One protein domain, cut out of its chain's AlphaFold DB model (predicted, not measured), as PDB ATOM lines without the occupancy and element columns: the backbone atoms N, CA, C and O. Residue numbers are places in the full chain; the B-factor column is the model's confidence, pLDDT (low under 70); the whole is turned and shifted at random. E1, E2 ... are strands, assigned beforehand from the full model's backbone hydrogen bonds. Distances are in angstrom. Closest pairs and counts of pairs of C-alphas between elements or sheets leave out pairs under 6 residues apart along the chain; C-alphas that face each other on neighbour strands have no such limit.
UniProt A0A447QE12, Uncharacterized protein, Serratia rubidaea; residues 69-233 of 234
ATOM      1  N   GLY A  69     304.181 206.360 288.214       67.56
ATOM      2  CA  GLY A  69     303.029 205.959 287.422       67.56
ATOM      3  C   GLY A  69     303.277 204.817 286.428       67.56
ATOM      4  O   GLY A  69     304.395 204.355 286.198       67.56
ATOM      5  N   PHE A  70     302.196 204.350 285.817       77.69
ATOM      6  CA  PHE A  70     302.166 203.224 284.901       77.69
ATOM      7  C   PHE A  70     301.758 203.666 283.495       77.69
ATOM      8  O   PHE A  70     300.626 204.085 283.267       77.69
ATOM      9  N   ASP A  71     302.667 203.498 282.535       83.94
ATOM     10  CA  ASP A  71     302.467 203.934 281.156       83.94
ATOM     11  C   ASP A  71     302.218 202.747 280.196       83.94
ATOM     12  O   ASP A  71     302.967 201.761 280.155       83.94
ATOM     13  N   VAL A  72     301.191 202.878 279.350       83.06
ATOM     14  CA  VAL A  72     300.883 201.987 278.221       83.06
ATOM     15  C   VAL A  72     300.921 202.797 276.928       83.06
ATOM     16  O   VAL A  72     300.008 203.564 276.624       83.06
ATOM     17  N   LEU A  73     302.003 202.626 276.171       83.19
ATOM     18  CA  LEU A  73     302.360 203.468 275.027       83.19
ATOM     19  C   LEU A  73     302.671 202.633 273.781       83.19
ATOM     20  O   LEU A  73     302.844 201.416 273.856       83.19
ATOM     21  N   ASN A  74     302.844 203.312 272.644       79.19
ATOM     22  CA  ASN A  74     303.394 202.747 271.406       79.19
ATOM     23  C   ASN A  74     302.624 201.531 270.860       79.19
ATOM     24  O   ASN A  74     303.231 200.583 270.361       79.19
ATOM     25  N   GLY A  75     301.294 201.530 270.961       77.50
ATOM     26  CA  GLY A  75     300.470 200.439 270.438       77.50
ATOM     27  C   GLY A  75     300.458 199.187 271.319       77.50
ATOM     28  O   GLY A  75     299.975 198.139 270.892       77.50
ATOM     29  N   ARG A  76     301.021 199.262 272.531       79.75
ATOM     30  CA  ARG A  76     301.114 198.126 273.451       79.75
ATOM     31  C   ARG A  76     299.747 197.767 274.024       79.75
ATOM     32  O   ARG A  76     298.983 198.635 274.434       79.75
ATOM     33  N   VAL A  77     299.486 196.469 274.135       83.44
ATOM     34  CA  VAL A  77     298.294 195.929 274.793       83.44
ATOM     35  C   VAL A  77     298.711 195.284 276.108       83.44
ATOM     36  O   VAL A  77     299.596 194.436 276.115       83.44
ATOM     37  N   VAL A  78     298.075 195.682 277.206       82.25
ATOM     38  CA  VAL A  78     298.286 195.134 278.549       82.25
ATOM     39  C   VAL A  78     296.963 194.607 279.076       82.25
ATOM     40  O   VAL A  78     295.950 195.301 279.009       82.25
ATOM     41  N   ASN A  79     296.987 193.397 279.628       81.62
ATOM     42  CA  ASN A  79     295.844 192.787 280.296       81.62
ATOM     43  C   ASN A  79     296.224 192.515 281.752       81.62
ATOM     44  O   ASN A  79     297.250 191.891 282.009       81.62
ATOM     45  N   LEU A  80     295.406 192.985 282.686       78.88
ATOM     46  CA  LEU A  80     295.588 192.799 284.122       78.88
ATOM     47  C   LEU A  80     294.373 192.068 284.691       78.88
ATOM     48  O   LEU A  80     293.247 192.324 284.266       78.88
ATOM     49  N   GLU A  81     294.564 191.203 285.686       77.19
ATOM     50  CA  GLU A  81     293.410 190.655 286.416       77.19
ATOM     51  C   GLU A  81     292.797 191.711 287.341       77.19
ATOM     52  O   GLU A  81     291.586 191.735 287.530       77.19
ATOM     53  N   ARG A  82     293.611 192.617 287.892       76.69
ATOM     54  CA  ARG A  82     293.164 193.715 288.754       76.69
ATOM     55  C   ARG A  82     294.070 194.931 288.594       76.69
ATOM     56  O   ARG A  82     295.276 194.776 288.414       76.69
ATOM     57  N   LEU A  83     293.493 196.124 288.708       81.25
ATOM     58  CA  LEU A  83     294.205 197.400 288.735       81.25
ATOM     59  C   LEU A  83     293.894 198.112 290.056       81.25
ATOM     60  O   LEU A  83     292.734 198.396 290.332       81.25
ATOM     61  N   SER A  84     294.915 198.374 290.874       80.19
ATOM     62  CA  SER A  84     294.754 198.998 292.192       80.19
ATOM     63  C   SER A  84     295.895 199.975 292.469       80.19
ATOM     64  O   SER A  84     296.929 199.600 293.017       80.19
ATOM     65  N   PHE A  85     295.681 201.230 292.099       69.88
ATOM     66  CA  PHE A  85     296.569 202.364 292.341       69.88
ATOM     67  C   PHE A  85     295.841 203.441 293.153       69.88
ATOM     68  O   PHE A  85     295.790 204.583 292.729       69.88
ATOM     69  N   GLY A  86     295.205 203.097 294.273       60.66
ATOM     70  CA  GLY A  86     294.513 204.086 295.108       60.66
ATOM     71  C   GLY A  86     295.485 204.912 295.955       60.66
ATOM     72  O   GLY A  86     296.364 204.346 296.606       60.66
ATOM     73  N   ASN A  87     295.299 206.231 295.977       60.53
ATOM     74  CA  ASN A  87     295.875 207.126 296.981       60.53
ATOM     75  C   ASN A  87     294.735 207.536 297.927       60.53
ATOM     76  O   ASN A  87     293.626 207.801 297.468       60.53
ATOM     77  N   ASP A  88     294.970 207.565 299.240       55.59
ATOM     78  CA  ASP A  88     293.948 207.965 300.219       55.59
ATOM     79  C   ASP A  88     293.661 209.475 300.196       55.59
ATOM     80  O   ASP A  88     292.807 209.952 300.938       55.59
ATOM     81  N   GLY A  89     294.344 210.228 299.326       51.03
ATOM     82  CA  GLY A  89     294.096 211.645 299.088       51.03
ATOM     83  C   GLY A  89     294.686 212.557 300.164       51.03
ATOM     84  O   GLY A  89     294.561 213.775 300.048       51.03
ATOM     85  N   LEU A  90     295.354 211.994 301.180       48.72
ATOM     86  CA  LEU A  90     295.729 212.696 302.413       48.72
ATOM     87  C   LEU A  90     297.239 212.981 302.548       48.72
ATOM     88  O   LEU A  90     297.662 213.591 303.531       48.72
ATOM     89  N   GLY A  91     298.052 212.633 301.542       49.59
ATOM     90  CA  GLY A  91     299.437 213.105 301.406       49.59
ATOM     91  C   GLY A  91     300.301 212.265 300.456       49.59
ATOM     92  O   GLY A  91     300.296 211.043 300.529       49.59
ATOM     93  N   GLY A  92     301.084 212.920 299.587       61.53
ATOM     94  CA  GLY A  92     302.014 212.279 298.636       61.53
ATOM     95  C   GLY A  92     301.816 212.729 297.181       61.53
ATOM     96  O   GLY A  92     300.817 213.380 296.875       61.53
ATOM     97  N   GLU A  93     302.772 212.398 296.305       69.62
ATOM     98  CA  GLU A  93     302.636 212.594 294.850       69.62
ATOM     99  C   GLU A  93     301.536 211.682 294.283       69.62
ATOM    100  O   GLU A  93     301.321 210.567 294.773       69.62
ATOM    101  N   SER A  94     300.815 212.160 293.272       73.62
ATOM    102  CA  SER A  94     299.758 211.402 292.613       73.62
ATOM    103  C   SER A  94     300.325 210.226 291.818       73.62
ATOM    104  O   SER A  94     301.386 210.314 291.198       73.62
ATOM    105  N   THR A  95     299.623 209.091 291.840       78.88
ATOM    106  CA  THR A  95     300.013 207.923 291.040       78.88
ATOM    107  C   THR A  95     299.232 207.893 289.735       78.88
ATOM    108  O   THR A  95     298.027 207.650 289.706       78.88
ATOM    109  N   GLU A  96     299.937 208.136 288.635       82.44
ATOM    110  CA  GLU A  96     299.338 208.231 287.307       82.44
ATOM    111  C   GLU A  96     299.305 206.881 286.592       82.44
ATOM    112  O   GLU A  96     300.315 206.197 286.498       82.44
ATOM    113  N   VAL A  97     298.183 206.527 285.982       89.56
ATOM    114  CA  VAL A  97     298.105 205.519 284.924       89.56
ATOM    115  C   VAL A  97     297.885 206.255 283.611       89.56
ATOM    116  O   VAL A  97     296.876 206.935 283.454       89.56
ATOM    117  N   TYR A  98     298.803 206.128 282.657       91.31
ATOM    118  CA  TYR A  98     298.730 206.836 281.382       91.31
ATOM    119  C   TYR A  98     298.653 205.864 280.207       91.31
ATOM    120  O   TYR A  98     299.570 205.081 279.965       91.31
ATOM    121  N   VAL A  99     297.564 205.923 279.439       93.56
ATOM    122  CA  VAL A  99     297.386 205.109 278.230       93.56
ATOM    123  C   VAL A  99     297.296 206.033 277.030       93.56
ATOM    124  O   VAL A  99     296.368 206.838 276.926       93.56
ATOM    125  N   SER A 100     298.257 205.914 276.114       92.19
ATOM    126  CA  SER A 100     298.368 206.847 274.996       92.19
ATOM    127  C   SER A 100     298.864 206.225 273.702       92.19
ATOM    128  O   SER A 100     299.716 205.332 273.700       92.19
ATOM    129  N   GLY A 101     298.351 206.738 272.590       85.25
ATOM    130  CA  GLY A 101     298.731 206.356 271.239       85.25
ATOM    131  C   GLY A 101     297.804 205.309 270.627       85.25
ATOM    132  O   GLY A 101     297.258 204.429 271.299       85.25
ATOM    133  N   VAL A 102     297.666 205.383 269.303       88.69
ATOM    134  CA  VAL A 102     296.845 204.456 268.520       88.69
ATOM    135  C   VAL A 102     297.291 203.010 268.756       88.69
ATOM    136  O   VAL A 102     298.460 202.663 268.598       88.69
ATOM    137  N   GLY A 103     296.331 202.155 269.111       79.81
ATOM    138  CA  GLY A 103     296.557 200.737 269.396       79.81
ATOM    139  C   GLY A 103     296.967 200.441 270.841       79.81
ATOM    140  O   GLY A 103     296.896 199.281 271.242       79.81
ATOM    141  N   SER A 104     297.341 201.452 271.633       86.75
ATOM    142  CA  SER A 104     297.646 201.262 273.049       86.75
ATOM    143  C   SER A 104     296.372 200.927 273.815       86.75
ATOM    144  O   SER A 104     295.370 201.641 273.720       86.75
ATOM    145  N   ARG A 105     296.393 199.836 274.583       92.19
ATOM    146  CA  ARG A 105     295.221 199.356 275.315       92.19
ATOM    147  C   ARG A 105     295.595 198.812 276.683       92.19
ATOM    148  O   ARG A 105     296.445 197.934 276.784       92.19
ATOM    149  N   LEU A 106     294.881 199.268 277.703       90.25
ATOM    150  CA  LEU A 106     294.846 198.659 279.023       90.25
ATOM    151  C   LEU A 106     293.491 197.974 279.222       90.25
ATOM    152  O   LEU A 106     292.433 198.586 279.059       90.25
ATOM    153  N   HIS A 107     293.524 196.690 279.542       89.94
ATOM    154  CA  HIS A 107     292.345 195.898 279.848       89.94
ATOM    155  C   HIS A 107     292.450 195.307 281.254       89.94
ATOM    156  O   HIS A 107     293.502 194.783 281.619       89.94
ATOM    157  N   VAL A 108     291.371 195.396 282.031       85.31
ATOM    158  CA  VAL A 108     291.311 194.899 283.410       85.31
ATOM    159  C   VAL A 108     290.137 193.931 283.563       85.31
ATOM    160  O   VAL A 108     288.984 194.331 283.428       85.31
ATOM    161  N   ALA A 109     290.417 192.662 283.857       78.75
ATOM    162  CA  ALA A 109     289.381 191.629 283.971       78.75
ATOM    163  C   ALA A 109     288.549 191.745 285.264       78.75
ATOM    164  O   ALA A 109     287.410 191.293 285.336       78.75
ATOM    165  N   GLY A 110     289.124 192.329 286.311       78.00
ATOM    166  CA  GLY A 110     288.492 192.487 287.615       78.00
ATOM    167  C   GLY A 110     288.341 193.947 288.015       78.00
ATOM    168  O   GLY A 110     288.085 194.828 287.195       78.00
ATOM    169  N   GLU A 111     288.500 194.186 289.313       82.56
ATOM    170  CA  GLU A 111     288.404 195.509 289.920       82.56
ATOM    171  C   GLU A 111     289.412 196.491 289.301       82.56
ATOM    172  O   GLU A 111     290.580 196.149 289.074       82.56
ATOM    173  N   SER A 112     288.954 197.720 289.045       88.81
ATOM    174  CA  SER A 112     289.811 198.811 288.596       88.81
ATOM    175  C   SER A 112     289.631 200.051 289.468       88.81
ATOM    176  O   SER A 112     288.571 200.674 289.489       88.81
ATOM    177  N   SER A 113     290.680 200.372 290.221       87.19
ATOM    178  CA  SER A 113     290.758 201.510 291.131       87.19
ATOM    179  C   SER A 113     292.097 202.212 290.950       87.19
ATOM    180  O   SER A 113     293.150 201.568 290.938       87.19
ATOM    181  N   VAL A 114     292.065 203.524 290.753       85.50
ATOM    182  CA  VAL A 114     293.234 204.349 290.426       85.50
ATOM    183  C   VAL A 114     293.154 205.705 291.118       85.50
ATOM    184  O   VAL A 114     292.074 206.194 291.446       85.50
ATOM    185  N   ASP A 115     294.306 206.322 291.333       84.94
ATOM    186  CA  ASP A 115     294.443 207.711 291.743       84.94
ATOM    187  C   ASP A 115     294.179 208.580 290.520       84.94
ATOM    188  O   ASP A 115     293.079 209.113 290.375       84.94
ATOM    189  N   VAL A 116     295.094 208.591 289.552       88.19
ATOM    190  CA  VAL A 116     294.874 209.277 288.276       88.19
ATOM    191  C   VAL A 116     294.875 208.280 287.121       88.19
ATOM    192  O   VAL A 116     295.813 207.503 286.972       88.19
ATOM    193  N   LEU A 117     293.855 208.324 286.260       94.31
ATOM    194  CA  LEU A 117     293.868 207.675 284.946       94.31
ATOM    195  C   LEU A 117     293.815 208.736 283.857       94.31
ATOM    196  O   LEU A 117     292.830 209.454 283.735       94.31
ATOM    197  N   ALA A 118     294.845 208.784 283.025       95.44
ATOM    198  CA  ALA A 118     294.939 209.674 281.885       95.44
ATOM    199  C   ALA A 118     294.887 208.874 280.575       95.44
ATOM    200  O   ALA A 118     295.714 207.993 280.328       95.44
ATOM    201  N   LEU A 119     293.914 209.189 279.719       98.19
ATOM    202  CA  LEU A 119     293.720 208.568 278.410       98.19
ATOM    203  C   LEU A 119     293.872 209.628 277.325       98.19
ATOM    204  O   LEU A 119     293.103 210.590 277.274       98.19
ATOM    205  N   SER A 120     294.824 209.452 276.418       96.38
ATOM    206  CA  SER A 120     295.063 210.407 275.334       96.38
ATOM    207  C   SER A 120     295.412 209.710 274.029       96.38
ATOM    208  O   SER A 120     295.698 208.518 273.993       96.38
ATOM    209  N   ASP A 121     295.372 210.468 272.941       95.06
ATOM    210  CA  ASP A 121     295.765 210.050 271.602       95.06
ATOM    211  C   ASP A 121     295.266 208.647 271.226       95.06
ATOM    212  O   ASP A 121     296.036 207.777 270.824       95.06
ATOM    213  N   HIS A 122     293.959 208.409 271.384       96.62
ATOM    214  CA  HIS A 122     293.299 207.138 271.061       96.62
ATOM    215  C   HIS A 122     293.713 205.928 271.923       96.62
ATOM    216  O   HIS A 122     293.279 204.807 271.644       96.62
ATOM    217  N   GLY A 123     294.505 206.135 272.979       96.19
ATOM    218  CA  GLY A 123     294.789 205.125 273.992       96.19
ATOM    219  C   GLY A 123     293.504 204.687 274.694       96.19
ATOM    220  O   GLY A 123     292.642 205.517 274.996       96.19
ATOM    221  N   ARG A 124     293.349 203.378 274.914       97.94
ATOM    222  CA  ARG A 124     292.073 202.783 275.332       97.94
ATOM    223  C   ARG A 124     292.133 202.101 276.691       97.94
ATOM    224  O   ARG A 124     293.005 201.264 276.922       97.94
ATOM    225  N   PHE A 125     291.136 202.362 277.529       98.06
ATOM    226  CA  PHE A 125     290.874 201.615 278.755       98.06
ATOM    227  C   PHE A 125     289.578 200.804 278.649       98.06
ATOM    228  O   PHE A 125     288.564 201.294 278.150       98.06
ATOM    229  N   SER A 126     289.616 199.563 279.132       96.56
ATOM    230  CA  SER A 126     288.467 198.651 279.161       96.56
ATOM    231  C   SER A 126     288.478 197.804 280.433       96.56
ATOM    232  O   SER A 126     289.553 197.415 280.886       96.56
ATOM    233  N   SER A 127     287.305 197.476 280.976       94.69
ATOM    234  CA  SER A 127     287.175 196.606 282.148       94.69
ATOM    235  C   SER A 127     285.979 195.666 282.017       94.69
ATOM    236  O   SER A 127     284.898 196.116 281.643       94.69
ATOM    237  N   ASP A 128     286.161 194.388 282.359       92.94
ATOM    238  CA  ASP A 128     285.069 193.399 282.381       92.94
ATOM    239  C   ASP A 128     284.091 193.640 283.543       92.94
ATOM    240  O   ASP A 128     282.914 193.283 283.458       92.94
ATOM    241  N   ALA A 129     284.552 194.295 284.614       91.12
ATOM    242  CA  ALA A 129     283.713 194.697 285.739       91.12
ATOM    243  C   ALA A 129     282.775 195.867 285.394       91.12
ATOM    244  O   ALA A 129     281.872 196.171 286.171       91.12
ATOM    245  N   ASN A 130     282.966 196.520 284.237       95.25
ATOM    246  CA  ASN A 130     282.213 197.702 283.802       95.25
ATOM    247  C   ASN A 130     282.216 198.840 284.839       95.25
ATOM    248  O   ASN A 130     281.286 199.644 284.889       95.25
ATOM    249  N   GLN A 131     283.262 198.919 285.660       94.12
ATOM    250  CA  GLN A 131     283.402 199.925 286.706       94.12
ATOM    251  C   GLN A 131     284.852 200.393 286.806       94.12
ATOM    252  O   GLN A 131     285.772 199.575 286.738       94.12
ATOM    253  N   LEU A 132     285.031 201.700 286.993       94.75
ATOM    254  CA  LEU A 132     286.306 202.355 287.269       94.75
ATOM    255  C   LEU A 132     286.152 203.268 288.487       94.75
ATOM    256  O   LEU A 132     285.381 204.218 288.426       94.75
ATOM    257  N   SER A 133     286.904 203.009 289.553       91.75
ATOM    258  CA  SER A 133     286.981 203.882 290.731       91.75
ATOM    259  C   SER A 133     288.131 204.872 290.573       91.75
ATOM    260  O   SER A 133     289.264 204.452 290.322       91.75
ATOM    261  N   VAL A 134     287.865 206.169 290.737       88.88
ATOM    262  CA  VAL A 134     288.888 207.223 290.692       88.88
ATOM    263  C   VAL A 134     288.980 207.947 292.032       88.88
ATOM    264  O   VAL A 134     288.044 208.607 292.477       88.88
ATOM    265  N   SER A 135     290.133 207.825 292.690       83.62
ATOM    266  CA  SER A 135     290.438 208.533 293.945       83.62
ATOM    267  C   SER A 135     291.009 209.938 293.709       83.62
ATOM    268  O   SER A 135     290.850 210.829 294.538       83.62
ATOM    269  N   GLY A 136     291.609 210.163 292.539       84.56
ATOM    270  CA  GLY A 136     292.181 211.436 292.126       84.56
ATOM    271  C   GLY A 136     291.455 212.040 290.931       84.56
ATOM    272  O   GLY A 136     290.683 212.981 291.089       84.56
ATOM    273  N   ALA A 137     291.734 211.564 289.718       88.62
ATOM    274  CA  ALA A 137     291.098 212.102 288.518       88.62
ATOM    275  C   ALA A 137     291.057 211.117 287.344       88.62
ATOM    276  O   ALA A 137     292.006 210.379 287.086       88.62
ATOM    277  N   LEU A 138     289.986 211.188 286.556       94.50
ATOM    278  CA  LEU A 138     289.971 210.716 285.176       94.50
ATOM    279  C   LEU A 138     290.293 211.889 284.250       94.50
ATOM    280  O   LEU A 138     289.569 212.879 284.226       94.50
ATOM    281  N   ILE A 139     291.342 211.773 283.445       95.81
ATOM    282  CA  ILE A 139     291.777 212.808 282.507       95.81
ATOM    283  C   ILE A 139     291.649 212.273 281.083       95.81
ATOM    284  O   ILE A 139     292.241 211.255 280.729       95.81
ATOM    285  N   ILE A 140     290.899 212.975 280.239       97.69
ATOM    286  CA  ILE A 140     290.735 212.641 278.825       97.69
ATOM    287  C   ILE A 140     291.404 213.708 277.962       97.69
ATOM    288  O   ILE A 140     291.033 214.880 277.996       97.69
ATOM    289  N   GLY A 141     292.343 213.278 277.122       96.00
ATOM    290  CA  GLY A 141     292.979 214.105 276.099       96.00
ATOM    291  C   GLY A 141     294.367 214.622 276.436       96.00
ATOM    292  O   GLY A 141     295.004 215.209 275.572       96.00
ATOM    293  N   SER A 142     294.885 214.379 277.634       92.75
ATOM    294  CA  SER A 142     296.264 214.724 277.978       92.75
ATOM    295  C   SER A 142     296.789 213.815 279.078       92.75
ATOM    296  O   SER A 142     296.012 213.176 279.783       92.75
ATOM    297  N   ARG A 143     298.109 213.811 279.276       92.19
ATOM    298  CA  ARG A 143     298.685 213.408 280.565       92.19
ATOM    299  C   ARG A 143     298.287 214.426 281.641       92.19
ATOM    300  O   ARG A 143     298.042 215.594 281.316       92.19
ATOM    301  N   GLY A 144     298.253 214.012 282.898       86.81
ATOM    302  CA  GLY A 144     298.143 214.934 284.016       86.81
ATOM    303  C   GLY A 144     298.277 214.244 285.364       86.81
ATOM    304  O   GLY A 144     298.224 213.020 285.437       86.81
ATOM    305  N   SER A 145     298.431 215.074 286.389       84.56
ATOM    306  CA  SER A 145     298.668 214.699 287.782       84.56
ATOM    307  C   SER A 145     297.853 215.600 288.711       84.56
ATOM    308  O   SER A 145     297.340 216.637 288.279       84.56
ATOM    309  N   LEU A 146     297.760 215.241 289.991       78.81
ATOM    310  CA  LEU A 146     297.182 216.077 291.051       78.81
ATOM    311  C   LEU A 146     298.254 216.625 291.997       78.81
ATOM    312  O   LEU A 146     298.035 216.741 293.195       78.81
ATOM    313  N   ASP A 147     299.415 216.986 291.460       73.19
ATOM    314  CA  ASP A 147     300.543 217.520 292.242       73.19
ATOM    315  C   ASP A 147     300.724 219.028 292.053       73.19
ATOM    316  O   ASP A 147     301.769 219.600 292.367       73.19
ATOM    317  N   GLY A 148     299.705 219.691 291.500       63.84
ATOM    318  CA  GLY A 148     299.713 221.131 291.308       63.84
ATOM    319  C   GLY A 148     299.757 221.888 292.631       63.84
ATOM    320  O   GLY A 148     299.374 221.382 293.690       63.84
ATOM    321  N   ILE A 149     300.214 223.140 292.549       60.94
ATOM    322  CA  ILE A 149     300.302 224.041 293.700       60.94
ATOM    323  C   ILE A 149     298.926 224.103 294.357       60.94
ATOM    324  O   ILE A 149     297.950 224.435 293.677       60.94
ATOM    325  N   PRO A 150     298.829 223.794 295.654       63.62
ATOM    326  CA  PRO A 150     297.531 223.710 296.257       63.62
ATOM    327  C   PRO A 150     296.871 225.087 296.352       63.62
ATOM    328  O   PRO A 150     297.518 226.086 296.673       63.62
ATOM    329  N   SER A 151     295.569 225.131 296.084       58.03
ATOM    330  CA  SER A 151     294.742 226.315 296.304       58.03
ATOM    331  C   SER A 151     294.109 226.233 297.677       58.03
ATOM    332  O   SER A 151     293.576 225.190 298.036       58.03
ATOM    333  N   GLN A 152     294.115 227.333 298.422       60.69
ATOM    334  CA  GLN A 152     293.357 227.417 299.660       60.69
ATOM    335  C   GLN A 152     291.952 227.962 299.368       60.69
ATOM    336  O   GLN A 152     291.834 228.946 298.635       60.69
ATOM    337  N   ASP A 153     290.901 227.333 299.890       59.19
ATOM    338  CA  ASP A 153     289.552 227.903 299.825       59.19
ATOM    339  C   ASP A 153     289.290 228.939 300.933       59.19
ATOM    340  O   ASP A 153     290.156 229.260 301.751       59.19
ATOM    341  N   GLU A 154     288.071 229.482 300.955       52.88
ATOM    342  CA  GLU A 154     287.633 230.471 301.946       52.88
ATOM    343  C   GLU A 154     287.608 229.949 303.394       52.88
ATOM    344  O   GLU A 154     287.646 230.754 304.328       52.88
ATOM    345  N   ASN A 155     287.601 228.626 303.589       57.16
ATOM    346  CA  ASN A 155     287.627 227.966 304.896       57.16
ATOM    347  C   ASN A 155     289.045 227.580 305.335       57.16
ATOM    348  O   ASN A 155     289.241 227.107 306.457       57.16
ATOM    349  N   GLY A 156     290.045 227.816 304.485       57.56
ATOM    350  CA  GLY A 156     291.422 227.455 304.762       57.56
ATOM    351  C   GLY A 156     291.798 226.039 304.315       57.56
ATOM    352  O   GLY A 156     292.921 225.619 304.608       57.56
ATOM    353  N   GLU A 157     290.919 225.316 303.616       59.28
ATOM    354  CA  GLU A 157     291.212 223.974 303.108       59.28
ATOM    355  C   GLU A 157     292.118 224.038 301.881       59.28
ATOM    356  O   GLU A 157     291.949 224.878 301.001       59.28
ATOM    357  N   VAL A 158     293.126 223.166 301.861       58.50
ATOM    358  CA  VAL A 158     294.223 223.148 300.890       58.50
ATOM    359  C   VAL A 158     293.932 222.066 299.850       58.50
ATOM    360  O   VAL A 158     294.027 220.877 300.139       58.50
ATOM    361  N   TRP A 159     293.607 222.481 298.630       63.69
ATOM    362  CA  TRP A 159     293.185 221.612 297.532       63.69
ATOM    363  C   TRP A 159     294.306 221.382 296.539       63.69
ATOM    364  O   TRP A 159     294.836 222.342 295.982       63.69
ATOM    365  N   ARG A 160     294.618 220.121 296.242       66.62
ATOM    366  CA  ARG A 160     295.531 219.785 295.147       66.62
ATOM    367  C   ARG A 160     294.895 220.155 293.807       66.62
ATOM    368  O   ARG A 160     293.769 219.753 293.514       66.62
ATOM    369  N   LEU A 161     295.614 220.940 293.008       72.56
ATOM    370  CA  LEU A 161     295.171 221.326 291.672       72.56
ATOM    371  C   LEU A 161     295.738 220.369 290.619       72.56
ATOM    372  O   LEU A 161     296.858 219.874 290.779       72.56
ATOM    373  N   PRO A 162     295.011 220.129 289.517       79.31
ATOM    374  CA  PRO A 162     295.541 219.337 288.425       79.31
ATOM    375  C   PRO A 162     296.686 220.067 287.716       79.31
ATOM    376  O   PRO A 162     296.577 221.248 287.379       79.31
ATOM    377  N   THR A 163     297.759 219.337 287.421       85.12
ATOM    378  CA  THR A 163     298.791 219.754 286.466       85.12
ATOM    379  C   THR A 163     298.584 218.969 285.181       85.12
ATOM    380  O   THR A 163     298.681 217.745 285.177       85.12
ATOM    381  N   LEU A 164     298.270 219.660 284.084       85.81
ATOM    382  CA  LEU A 164     297.935 219.028 282.807       85.81
ATOM    383  C   LEU A 164     299.040 219.235 281.773       85.81
ATOM    384  O   LEU A 164     299.610 220.319 281.651       85.81
ATOM    385  N   GLY A 165     299.297 218.190 280.989       87.56
ATOM    386  CA  GLY A 165     300.094 218.283 279.773       87.56
ATOM    387  C   GLY A 165     299.366 219.026 278.641       87.56
ATOM    388  O   GLY A 165     298.216 219.454 278.793       87.56
ATOM    389  N   PRO A 166     300.009 219.174 277.469       87.62
ATOM    390  CA  PRO A 166     299.354 219.745 276.298       87.62
ATOM    391  C   PRO A 166     298.148 218.896 275.876       87.62
ATOM    392  O   PRO A 166     298.188 217.669 275.966       87.62
ATOM    393  N   ALA A 167     297.102 219.555 275.377       91.88
ATOM    394  CA  ALA A 167     295.940 218.875 274.821       91.88
ATOM    395  C   ALA A 167     296.326 218.043 273.586       91.88
ATOM    396  O   ALA A 167     297.049 218.509 272.701       91.88
ATOM    397  N   GLN A 168     295.807 216.823 273.513       94.50
ATOM    398  CA  GLN A 168     295.984 215.854 272.429       94.50
ATOM    399  C   GLN A 168     294.616 215.344 271.954       94.50
ATOM    400  O   GLN A 168     293.569 215.746 272.469       94.50
ATOM    401  N   ALA A 169     294.598 214.451 270.960       96.06
ATOM    402  CA  ALA A 169     293.366 213.742 270.623       96.06
ATOM    403  C   ALA A 169     292.831 212.998 271.870       96.06
ATOM    404  O   ALA A 169     293.626 212.568 272.711       96.06
ATOM    405  N   PRO A 170     291.506 212.877 272.044       97.44
ATOM    406  CA  PRO A 170     290.942 212.212 273.211       97.44
ATOM    407  C   PRO A 170     291.353 210.734 273.259       97.44
ATOM    408  O   PRO A 170     291.509 210.074 272.228       97.44
ATOM    409  N   GLY A 171     291.527 210.209 274.470       97.75
ATOM    410  CA  GLY A 171     291.579 208.770 274.699       97.75
ATOM    411  C   GLY A 171     290.186 208.135 274.669       97.75
ATOM    412  O   GLY A 171     289.165 208.817 274.554       97.75
ATOM    413  N   VAL A 172     290.146 206.809 274.779       97.56
ATOM    414  CA  VAL A 172     288.917 206.014 274.703       97.56
ATOM    415  C   VAL A 172     288.679 205.300 276.028       97.56
ATOM    416  O   VAL A 172     289.405 204.374 276.383       97.56
ATOM    417  N   LEU A 173     287.624 205.702 276.729       97.62
ATOM    418  CA  LEU A 173     287.036 204.927 277.815       97.62
ATOM    419  C   LEU A 173     285.890 204.089 277.238       97.62
ATOM    420  O   LEU A 173     285.041 204.625 276.526       97.62
ATOM    421  N   ASP A 174     285.863 202.785 277.508       96.56
ATOM    422  CA  ASP A 174     284.757 201.941 277.045       96.56
ATOM    423  C   ASP A 174     283.415 202.435 277.604       96.56
ATOM    424  O   ASP A 174     283.264 202.669 278.800       96.56
ATOM    425  N   ALA A 175     282.430 202.621 276.720       90.62
ATOM    426  CA  ALA A 175     281.200 203.364 277.017       90.62
ATOM    427  C   ALA A 175     280.283 202.707 278.065       90.62
ATOM    428  O   ALA A 175     279.405 203.365 278.608       90.62
ATOM    429  N   ASN A 176     280.456 201.412 278.329       92.94
ATOM    430  CA  ASN A 176     279.698 200.668 279.336       92.94
ATOM    431  C   ASN A 176     280.295 200.780 280.747       92.94
ATOM    432  O   ASN A 176     279.700 200.260 281.688       92.94
ATOM    433  N   ILE A 177     281.456 201.420 280.900       95.81
ATOM    434  CA  ILE A 177     282.076 201.626 282.206       95.81
ATOM    435  C   ILE A 177     281.305 202.702 282.968       95.81
ATOM    436  O   ILE A 177     281.112 203.807 282.468       95.81
ATOM    437  N   THR A 178     280.920 202.388 284.199       94.38
ATOM    438  CA  THR A 178     280.478 203.379 285.182       94.38
ATOM    439  C   THR A 178     281.698 203.932 285.915       94.38
ATOM    440  O   THR A 178     282.506 203.155 286.429       94.38
ATOM    441  N   VAL A 179     281.855 205.256 285.959       93.12
ATOM    442  CA  VAL A 179     282.957 205.904 286.685       93.12
ATOM    443  C   VAL A 179     282.476 206.274 288.084       93.12
ATOM    444  O   VAL A 179     281.525 207.036 288.236       93.12
ATOM    445  N   ASP A 180     283.130 205.720 289.099       91.19
ATOM    446  CA  ASP A 180     282.882 205.999 290.508       91.19
ATOM    447  C   ASP A 180     283.878 207.047 291.013       91.19
ATOM    448  O   ASP A 180     285.079 206.803 291.124       91.19
ATOM    449  N   THR A 181     283.348 208.234 291.284       85.44
ATOM    450  CA  THR A 181     284.057 209.395 291.827       85.44
ATOM    451  C   THR A 181     283.923 209.493 293.349       85.44
ATOM    452  O   THR A 181     284.308 210.497 293.932       85.44
ATOM    453  N   HIS A 182     283.406 208.458 294.022       79.56
ATOM    454  CA  HIS A 182     283.149 208.444 295.465       79.56
ATOM    455  C   HIS A 182     282.221 209.589 295.937       79.56
ATOM    456  O   HIS A 182     281.852 210.475 295.177       79.56
ATOM    457  N   THR A 183     281.760 209.549 297.188       70.38
ATOM    458  CA  THR A 183     280.872 210.583 297.762       70.38
ATOM    459  C   THR A 183     281.543 211.311 298.919       70.38
ATOM    460  O   THR A 183     282.345 210.693 299.618       70.38
ATOM    461  N   TYR A 184     281.078 212.525 299.219       63.84
ATOM    462  CA  TYR A 184     281.568 213.446 300.250       63.84
ATOM    463  C   TYR A 184     282.906 214.091 299.908       63.84
ATOM    464  O   TYR A 184     283.723 214.347 300.795       63.84
ATOM    465  N   ASN A 185     283.112 214.367 298.623       63.91
ATOM    466  CA  ASN A 185     284.358 214.923 298.135       63.91
ATOM    467  C   ASN A 185     284.241 216.422 297.887       63.91
ATOM    468  O   ASN A 185     283.212 216.941 297.463       63.91
ATOM    469  N   MET A 186     285.325 217.130 298.182       57.78
ATOM    470  CA  MET A 186     285.423 218.574 298.027       57.78
ATOM    471  C   MET A 186     286.646 218.894 297.152       57.78
ATOM    472  O   MET A 186     287.653 218.181 297.173       57.78
ATOM    473  N   GLY A 187     286.546 219.940 296.328       64.19
ATOM    474  CA  GLY A 187     287.617 220.369 295.423       64.19
ATOM    475  C   GLY A 187     287.743 219.548 294.127       64.19
ATOM    476  O   GLY A 187     286.760 219.087 293.562       64.19
ATOM    477  N   MET A 188     288.975 219.424 293.613       69.12
ATOM    478  CA  MET A 188     289.294 218.748 292.337       69.12
ATOM    479  C   MET A 188     289.662 217.263 292.491       69.12
ATOM    480  O   MET A 188     290.014 216.616 291.501       69.12
ATOM    481  N   LEU A 189     289.617 216.717 293.708       72.81
ATOM    482  CA  LEU A 189     289.754 215.276 293.905       72.81
ATOM    483  C   LEU A 189     288.525 214.560 293.343       72.81
ATOM    484  O   LEU A 189     287.432 215.121 293.271       72.81
ATOM    485  N   HIS A 190     288.734 213.317 292.935       80.19
ATOM    486  CA  HIS A 190     287.748 212.481 292.266       80.19
ATOM    487  C   HIS A 190     287.128 213.109 291.009       80.19
ATOM    488  O   HIS A 190     285.968 212.870 290.676       80.19
ATOM    489  N   SER A 191     287.887 213.952 290.309       82.81
ATOM    490  CA  SER A 191     287.354 214.740 289.200       82.81
ATOM    491  C   SER A 191     287.416 214.020 287.858       82.81
ATOM    492  O   SER A 191     288.184 213.083 287.643       82.81
ATOM    493  N   ILE A 192     286.619 214.501 286.909       90.44
ATOM    494  CA  ILE A 192     286.742 214.159 285.494       90.44
ATOM    495  C   ILE A 192     287.158 215.416 284.733       90.44
ATOM    496  O   ILE A 192     286.476 216.441 284.765       90.44
ATOM    497  N   ILE A 193     288.286 215.345 284.037       91.00
ATOM    498  CA  ILE A 193     288.920 216.479 283.373       91.00
ATOM    499  C   ILE A 193     289.043 216.195 281.878       91.00
ATOM    500  O   ILE A 193     289.676 215.227 281.457       91.00
ATOM    501  N   PHE A 194     288.492 217.084 281.062       93.25
ATOM    502  CA  PHE A 194     288.605 217.049 279.609       93.25
ATOM    503  C   PHE A 194     289.618 218.099 279.144       93.25
ATOM    504  O   PHE A 194     289.452 219.297 279.373       93.25
ATOM    505  N   ASN A 195     290.684 217.652 278.493       94.19
ATOM    506  CA  ASN A 195     291.729 218.500 277.933       94.19
ATOM    507  C   ASN A 195     292.180 217.922 276.591       94.19
ATOM    508  O   ASN A 195     293.257 217.345 276.482       94.19
ATOM    509  N   HIS A 196     291.331 218.034 275.570       95.38
ATOM    510  CA  HIS A 196     291.558 217.408 274.268       95.38
ATOM    511  C   HIS A 196     291.455 218.398 273.102       95.38
ATOM    512  O   HIS A 196     290.996 219.529 273.244       95.38
ATOM    513  N   THR A 197     291.862 217.961 271.910       93.69
ATOM    514  CA  THR A 197     291.801 218.752 270.667       93.69
ATOM    515  C   THR A 197     290.551 218.503 269.825       93.69
ATOM    516  O   THR A 197     290.349 219.198 268.836       93.69
ATOM    517  N   ALA A 198     289.712 217.524 270.185       89.69
ATOM    518  CA  ALA A 198     288.485 217.224 269.442       89.69
ATOM    519  C   ALA A 198     287.403 218.317 269.577       89.69
ATOM    520  O   ALA A 198     287.216 218.901 270.649       89.69
ATOM    521  N   ASP A 199     286.658 218.526 268.489       86.88
ATOM    522  CA  ASP A 199     285.589 219.528 268.375       86.88
ATOM    523  C   ASP A 199     284.191 218.994 268.740       86.88
ATOM    524  O   ASP A 199     283.232 219.768 268.843       86.88
ATOM    525  N   ASP A 200     284.059 217.680 268.911       87.69
ATOM    526  CA  ASP A 200     282.785 216.987 269.098       87.69
ATOM    527  C   ASP A 200     282.895 215.730 269.979       87.69
ATOM    528  O   ASP A 200     282.118 214.784 269.819       87.69
ATOM    529  N   TYR A 201     283.829 215.721 270.935       90.25
ATOM    530  CA  TYR A 201     283.989 214.590 271.847       90.25
ATOM    531  C   TYR A 201     282.701 214.345 272.643       90.25
ATOM    532  O   TYR A 201     282.070 215.278 273.146       90.25
ATOM    533  N   GLN A 202     282.301 213.078 272.749       91.00
ATOM    534  CA  GLN A 202     281.126 212.663 273.507       91.00
ATOM    535  C   GLN A 202     281.562 211.799 274.679       91.00
ATOM    536  O   GLN A 202     282.127 210.723 274.486       91.00
ATOM    537  N   PHE A 203     281.254 212.262 275.884       88.81
ATOM    538  CA  PHE A 203     281.416 211.481 277.096       88.81
ATOM    539  C   PHE A 203     280.056 210.901 277.489       88.81
ATOM    540  O   PHE A 203     279.135 211.627 277.877       88.81
ATOM    541  N   ALA A 204     279.914 209.589 277.314       89.88
ATOM    542  CA  ALA A 204     278.640 208.881 277.424       89.88
ATOM    543  C   ALA A 204     278.555 207.940 278.633       89.88
ATOM    544  O   ALA A 204     277.534 207.283 278.803       89.88
ATOM    545  N   ASN A 205     279.615 207.862 279.436       91.81
ATOM    546  CA  ASN A 205     279.688 206.991 280.600       91.81
ATOM    547  C   ASN A 205     278.779 207.485 281.731       91.81
ATOM    548  O   ASN A 205     278.612 208.693 281.925       91.81
ATOM    549  N   ASP A 206     278.233 206.534 282.483       88.50
ATOM    550  CA  ASP A 206     277.459 206.810 283.690       88.50
ATOM    551  C   ASP A 206     278.392 207.129 284.857       88.50
ATOM    552  O   ASP A 206     279.496 206.585 284.956       88.50
ATOM    553  N   LEU A 207     277.934 208.008 285.746       85.94
ATOM    554  CA  LEU A 207     278.719 208.508 286.867       85.94
ATOM    555  C   LEU A 207     278.056 208.179 288.203       85.94
ATOM    556  O   LEU A 207     276.866 208.432 288.412       85.94
ATOM    557  N   LEU A 208     278.861 207.651 289.119       85.94
ATOM    558  CA  LEU A 208     278.538 207.474 290.529       85.94
ATOM    559  C   LEU A 208     279.444 208.380 291.361       85.94
ATOM    560  O   LEU A 208     280.589 208.634 290.986       85.94
ATOM    561  N   GLY A 209     278.939 208.853 292.495       81.62
ATOM    562  CA  GLY A 209     279.684 209.774 293.349       81.62
ATOM    563  C   GLY A 209     279.455 211.240 293.004       81.62
ATOM    564  O   GLY A 209     278.655 211.538 292.129       81.62
ATOM    565  N   ASP A 210     280.114 212.133 293.729       74.56
ATOM    566  CA  ASP A 210     279.814 213.562 293.791       74.56
ATOM    567  C   ASP A 210     280.974 214.457 293.314       74.56
ATOM    568  O   ASP A 210     280.957 215.673 293.526       74.56
ATOM    569  N   GLY A 211     281.938 213.856 292.602       74.88
ATOM    570  CA  GLY A 211     283.127 214.513 292.067       74.88
ATOM    571  C   GLY A 211     282.850 215.613 291.035       74.88
ATOM    572  O   GLY A 211     281.767 215.722 290.450       74.88
ATOM    573  N   ALA A 212     283.865 216.446 290.798       78.62
ATOM    574  CA  ALA A 212     283.778 217.602 289.907       78.62
ATOM    575  C   ALA A 212     284.084 217.259 288.439       78.62
ATOM    576  O   ALA A 212     284.922 216.407 288.140       78.62
ATOM    577  N   MET A 213     283.479 217.992 287.501       83.62
ATOM    578  CA  MET A 213     283.846 217.957 286.076       83.62
ATOM    579  C   MET A 213     284.458 219.274 285.607       83.62
ATOM    580  O   MET A 213     283.912 220.339 285.887       83.62
ATOM    581  N   ALA A 214     285.530 219.206 284.814       82.75
ATOM    582  CA  ALA A 214     286.162 220.379 284.211       82.75
ATOM    583  C   ALA A 214     286.485 220.163 282.727       82.75
ATOM    584  O   ALA A 214     287.128 219.181 282.359       82.75
ATOM    585  N   ASN A 215     286.101 221.109 281.867       84.12
ATOM    586  CA  ASN A 215     286.504 221.129 280.457       84.12
ATOM    587  C   ASN A 215     287.528 222.246 280.202       84.12
ATOM    588  O   ASN A 215     287.180 223.415 280.081       84.12
ATOM    589  N   VAL A 216     288.807 221.883 280.116       86.50
ATOM    590  CA  VAL A 216     289.933 222.819 279.959       86.50
ATOM    591  C   VAL A 216     290.168 223.179 278.488       86.50
ATOM    592  O   VAL A 216     290.406 224.344 278.145       86.50
ATOM    593  N   ALA A 217     290.083 222.190 277.597       84.44
ATOM    594  CA  ALA A 217     290.265 222.367 276.160       84.44
ATOM    595  C   ALA A 217     289.428 221.362 275.362       84.44
ATOM    596  O   ALA A 217     289.171 220.251 275.821       84.44
ATOM    597  N   GLY A 218     289.054 221.771 274.147       85.69
ATOM    598  CA  GLY A 218     288.157 221.015 273.281       85.69
ATOM    599  C   GLY A 218     286.686 221.271 273.597       85.69
ATOM    600  O   GLY A 218     286.340 222.062 274.482       85.69
ATOM    601  N   ASN A 219     285.821 220.611 272.833       85.12
ATOM    602  CA  ASN A 219     284.379 220.661 273.029       85.12
ATOM    603  C   ASN A 219     283.871 219.277 273.436       85.12
ATOM    604  O   ASN A 219     283.859 218.353 272.619       85.12
ATOM    605  N   THR A 220     283.403 219.172 274.677       84.75
ATOM    606  CA  THR A 220     282.844 217.934 275.226       84.75
ATOM    607  C   THR A 220     281.325 218.026 275.287       84.75
ATOM    608  O   THR A 220     280.758 218.999 275.784       84.75
ATOM    609  N   THR A 221     280.643 216.994 274.801       85.88
ATOM    610  CA  THR A 221     279.209 216.789 275.022       85.88
ATOM    611  C   THR A 221     279.021 215.652 276.011       85.88
ATOM    612  O   THR A 221     279.447 214.530 275.752       85.88
ATOM    613  N   LEU A 222     278.346 215.928 277.122       85.50
ATOM    614  CA  LEU A 222     277.981 214.912 278.101       85.50
ATOM    615  C   LEU A 222     276.645 214.285 277.702       85.50
ATOM    616  O   LEU A 222     275.675 215.003 277.445       85.50
ATOM    617  N   THR A 223     276.595 212.959 277.611       78.94
ATOM    618  CA  THR A 223     275.380 212.221 277.223       78.94
ATOM    619  C   THR A 223     275.049 211.037 278.126       78.94
ATOM    620  O   THR A 223     273.995 210.434 277.926       78.94
ATOM    621  N   GLY A 224     275.933 210.689 279.063       75.25
ATOM    622  CA  GLY A 224     275.702 209.640 280.056       75.25
ATOM    623  C   GLY A 224     274.789 210.087 281.194       75.25
ATOM    624  O   GLY A 224     274.295 211.221 281.221       75.25
ATOM    625  N   ASP A 225     274.560 209.190 282.147       75.44
ATOM    626  CA  ASP A 225     273.837 209.503 283.368       75.44
ATOM    627  C   ASP A 225     274.720 210.250 284.379       75.44
ATOM    628  O   ASP A 225     275.642 209.689 284.965       75.44
ATOM    629  N   LEU A 226     274.414 211.530 284.605       67.69
ATOM    630  CA  LEU A 226     275.196 212.431 285.462       67.69
ATOM    631  C   LEU A 226     274.616 212.582 286.875       67.69
ATOM    632  O   LEU A 226     274.944 213.542 287.567       67.69
ATOM    633  N   ARG A 227     273.715 211.686 287.302       58.78
ATOM    634  CA  ARG A 227     272.945 211.812 288.557       58.78
ATOM    635  C   ARG A 227     273.783 211.959 289.836       58.78
ATOM    636  O   ARG A 227     273.209 212.310 290.864       58.78
ATOM    637  N   GLY A 228     275.086 211.698 289.777       53.56
ATOM    638  CA  GLY A 228     276.012 211.873 290.888       53.56
ATOM    639  C   GLY A 228     276.638 213.269 291.030       53.56
ATOM    640  O   GLY A 228     276.894 213.691 292.149       53.56
ATOM    641  N   ILE A 229     276.847 214.025 289.947       54.06
ATOM    642  CA  ILE A 229     277.770 215.174 289.990       54.06
ATOM    643  C   ILE A 229     277.206 216.406 290.699       54.06
ATOM    644  O   ILE A 229     276.098 216.861 290.402       54.06
ATOM    645  N   THR A 230     278.038 216.994 291.563       54.59
ATOM    646  CA  THR A 230     277.721 218.206 292.333       54.59
ATOM    647  C   THR A 230     278.160 219.488 291.632       54.59
ATOM    648  O   THR A 230     277.403 220.456 291.636       54.59
ATOM    649  N   ASP A 231     279.325 219.477 290.967       54.75
ATOM    650  CA  ASP A 231     279.945 220.669 290.375       54.75
ATOM    651  C   ASP A 231     280.403 220.450 288.920       54.75
ATOM    652  O   ASP A 231     281.104 219.488 288.591       54.75
ATOM    653  N   ILE A 232     280.027 221.375 288.026       54.78
ATOM    654  CA  ILE A 232     280.392 221.361 286.599       54.78
ATOM    655  C   ILE A 232     281.028 222.704 286.222       54.78
ATOM    656  O   ILE A 232     280.367 223.743 286.278       54.78
ATOM    657  N   PHE A 233     282.282 222.674 285.767       52.25
ATOM    658  CA  PHE A 233     283.042 223.838 285.302       52.25
ATOM    659  C   PHE A 233     283.292 223.754 283.782       52.25
ATOM    660  O   PHE A 233     283.737 222.722 283.269       52.25
TER     661      PHE A 233
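Overview. This is residues 69 to 233 of the 234 residues of an uncharacterized protein of Serratia rubidaea (UniProt A0A447QE12). The chain is wound in stacked turns, a three-sided solenoid of parallel strands, with one antiparallel hairpin, E9 and E10, covering part of the broadest wall. That wall holds E1, E4, residues 116 to 120 of E6, residues 137 to 140 of E8, E12 and E14; a second side holds E2, E5 and E7, with E13 and E15 further along the stack; the third holds E3, residues 112 to 114 of E6, residues 131 to 133 of E8, and E11. E6 and E8 bend at the corner between the third side and the broad wall. The printed part has 165 residues with fifteen strands, E1 to E15 in chain order, and no named helix; the class is all strand, though under half of the residues, 77, are in named elements. It is compact, with a radius of gyration of the C-alphas of 14.5 A, and spans 45 by 34 by 29 A.

Along the chain. Start with the branched sheet. Find C-alpha 131 at (283.402, 199.925, 286.706), where E8, residues 131 to 140, begins its 16.7 A, and C-alpha 112 at (289.811, 198.811, 288.596), where E6, residues 112 to 120, begins its 18.4 A. The same sheet holds E1 at residues 70 to 72, E3 at 83 to 85, E4 at 96 to 100, E11 at 178 to 180, E12 at 191 to 195 and E14 at 213 to 217. Look next at E2, residues 77 to 80, E5, residues 105 to 108, and E7, residues 124 to 127. The hairpin is E9, residues 144 to 152 and 20.6 A long, and E10, residues 158 to 164 and 18.9 A long. Last come E13, residues 201 to 203, and E15, residues 220 to 222, which ends at C-alpha 222, (277.981, 214.912, 278.101).

Arrangement. Look first at E6 and E8, parallel neighbours with N 139 and O 117 2.8 A apart. E6 bends by 98 degrees at residue 115, and E8 by 114 degrees at residue 136. On the other side of E6 from E8 lie E3, with N 85 and O 113 at 2.8 A, and E4, with N 97 and O 116 at 2.7 A. E1 is parallel to E4, with N 70 and O 96 at 2.7 A. On the other side of E8 from E6 lie E11, with N 180 and O 132 at 2.8 A, and E12, with N 138 and O 191 at 2.8 A. E14 is parallel to E12, with N 194 and O 214 at 2.8 A. This sheet is twisted. It is part of a stack of sheets, three sheets face to face in turn. The parallel sheet E2, E5, E7 faces it at 9.4 A centre to centre; there N 78 and O 105 are 2.8 A apart, and N 106 and O 124 2.8 A. The closest C-alphas of E4 and E7, Val 99 and Arg 124, are 6.5 A apart. The hairpin of E9 and E10 faces the branched sheet at 9.8 A, its strands at 55 degrees to that sheet's; N 148 and O 161 are 2.9 A apart. E13 and E15 are parallel, with N 221 and O 201 at 2.8 A.

Size, cuts and confidence. The two C-alphas farthest apart are those of Gly 75 and Asn 155, 45.9 A. The printed part has no cut. One link is long, E10 to E11, residues 165 to 177; of it, residues 172 to 173 pair with residues 124 to 125 of E7. The mean pLDDT of the printed part is 81.2; look for values under 70 at residue 69 and at residues 85 to 93, 148 to 160, 184 to 188 and 226 to 233.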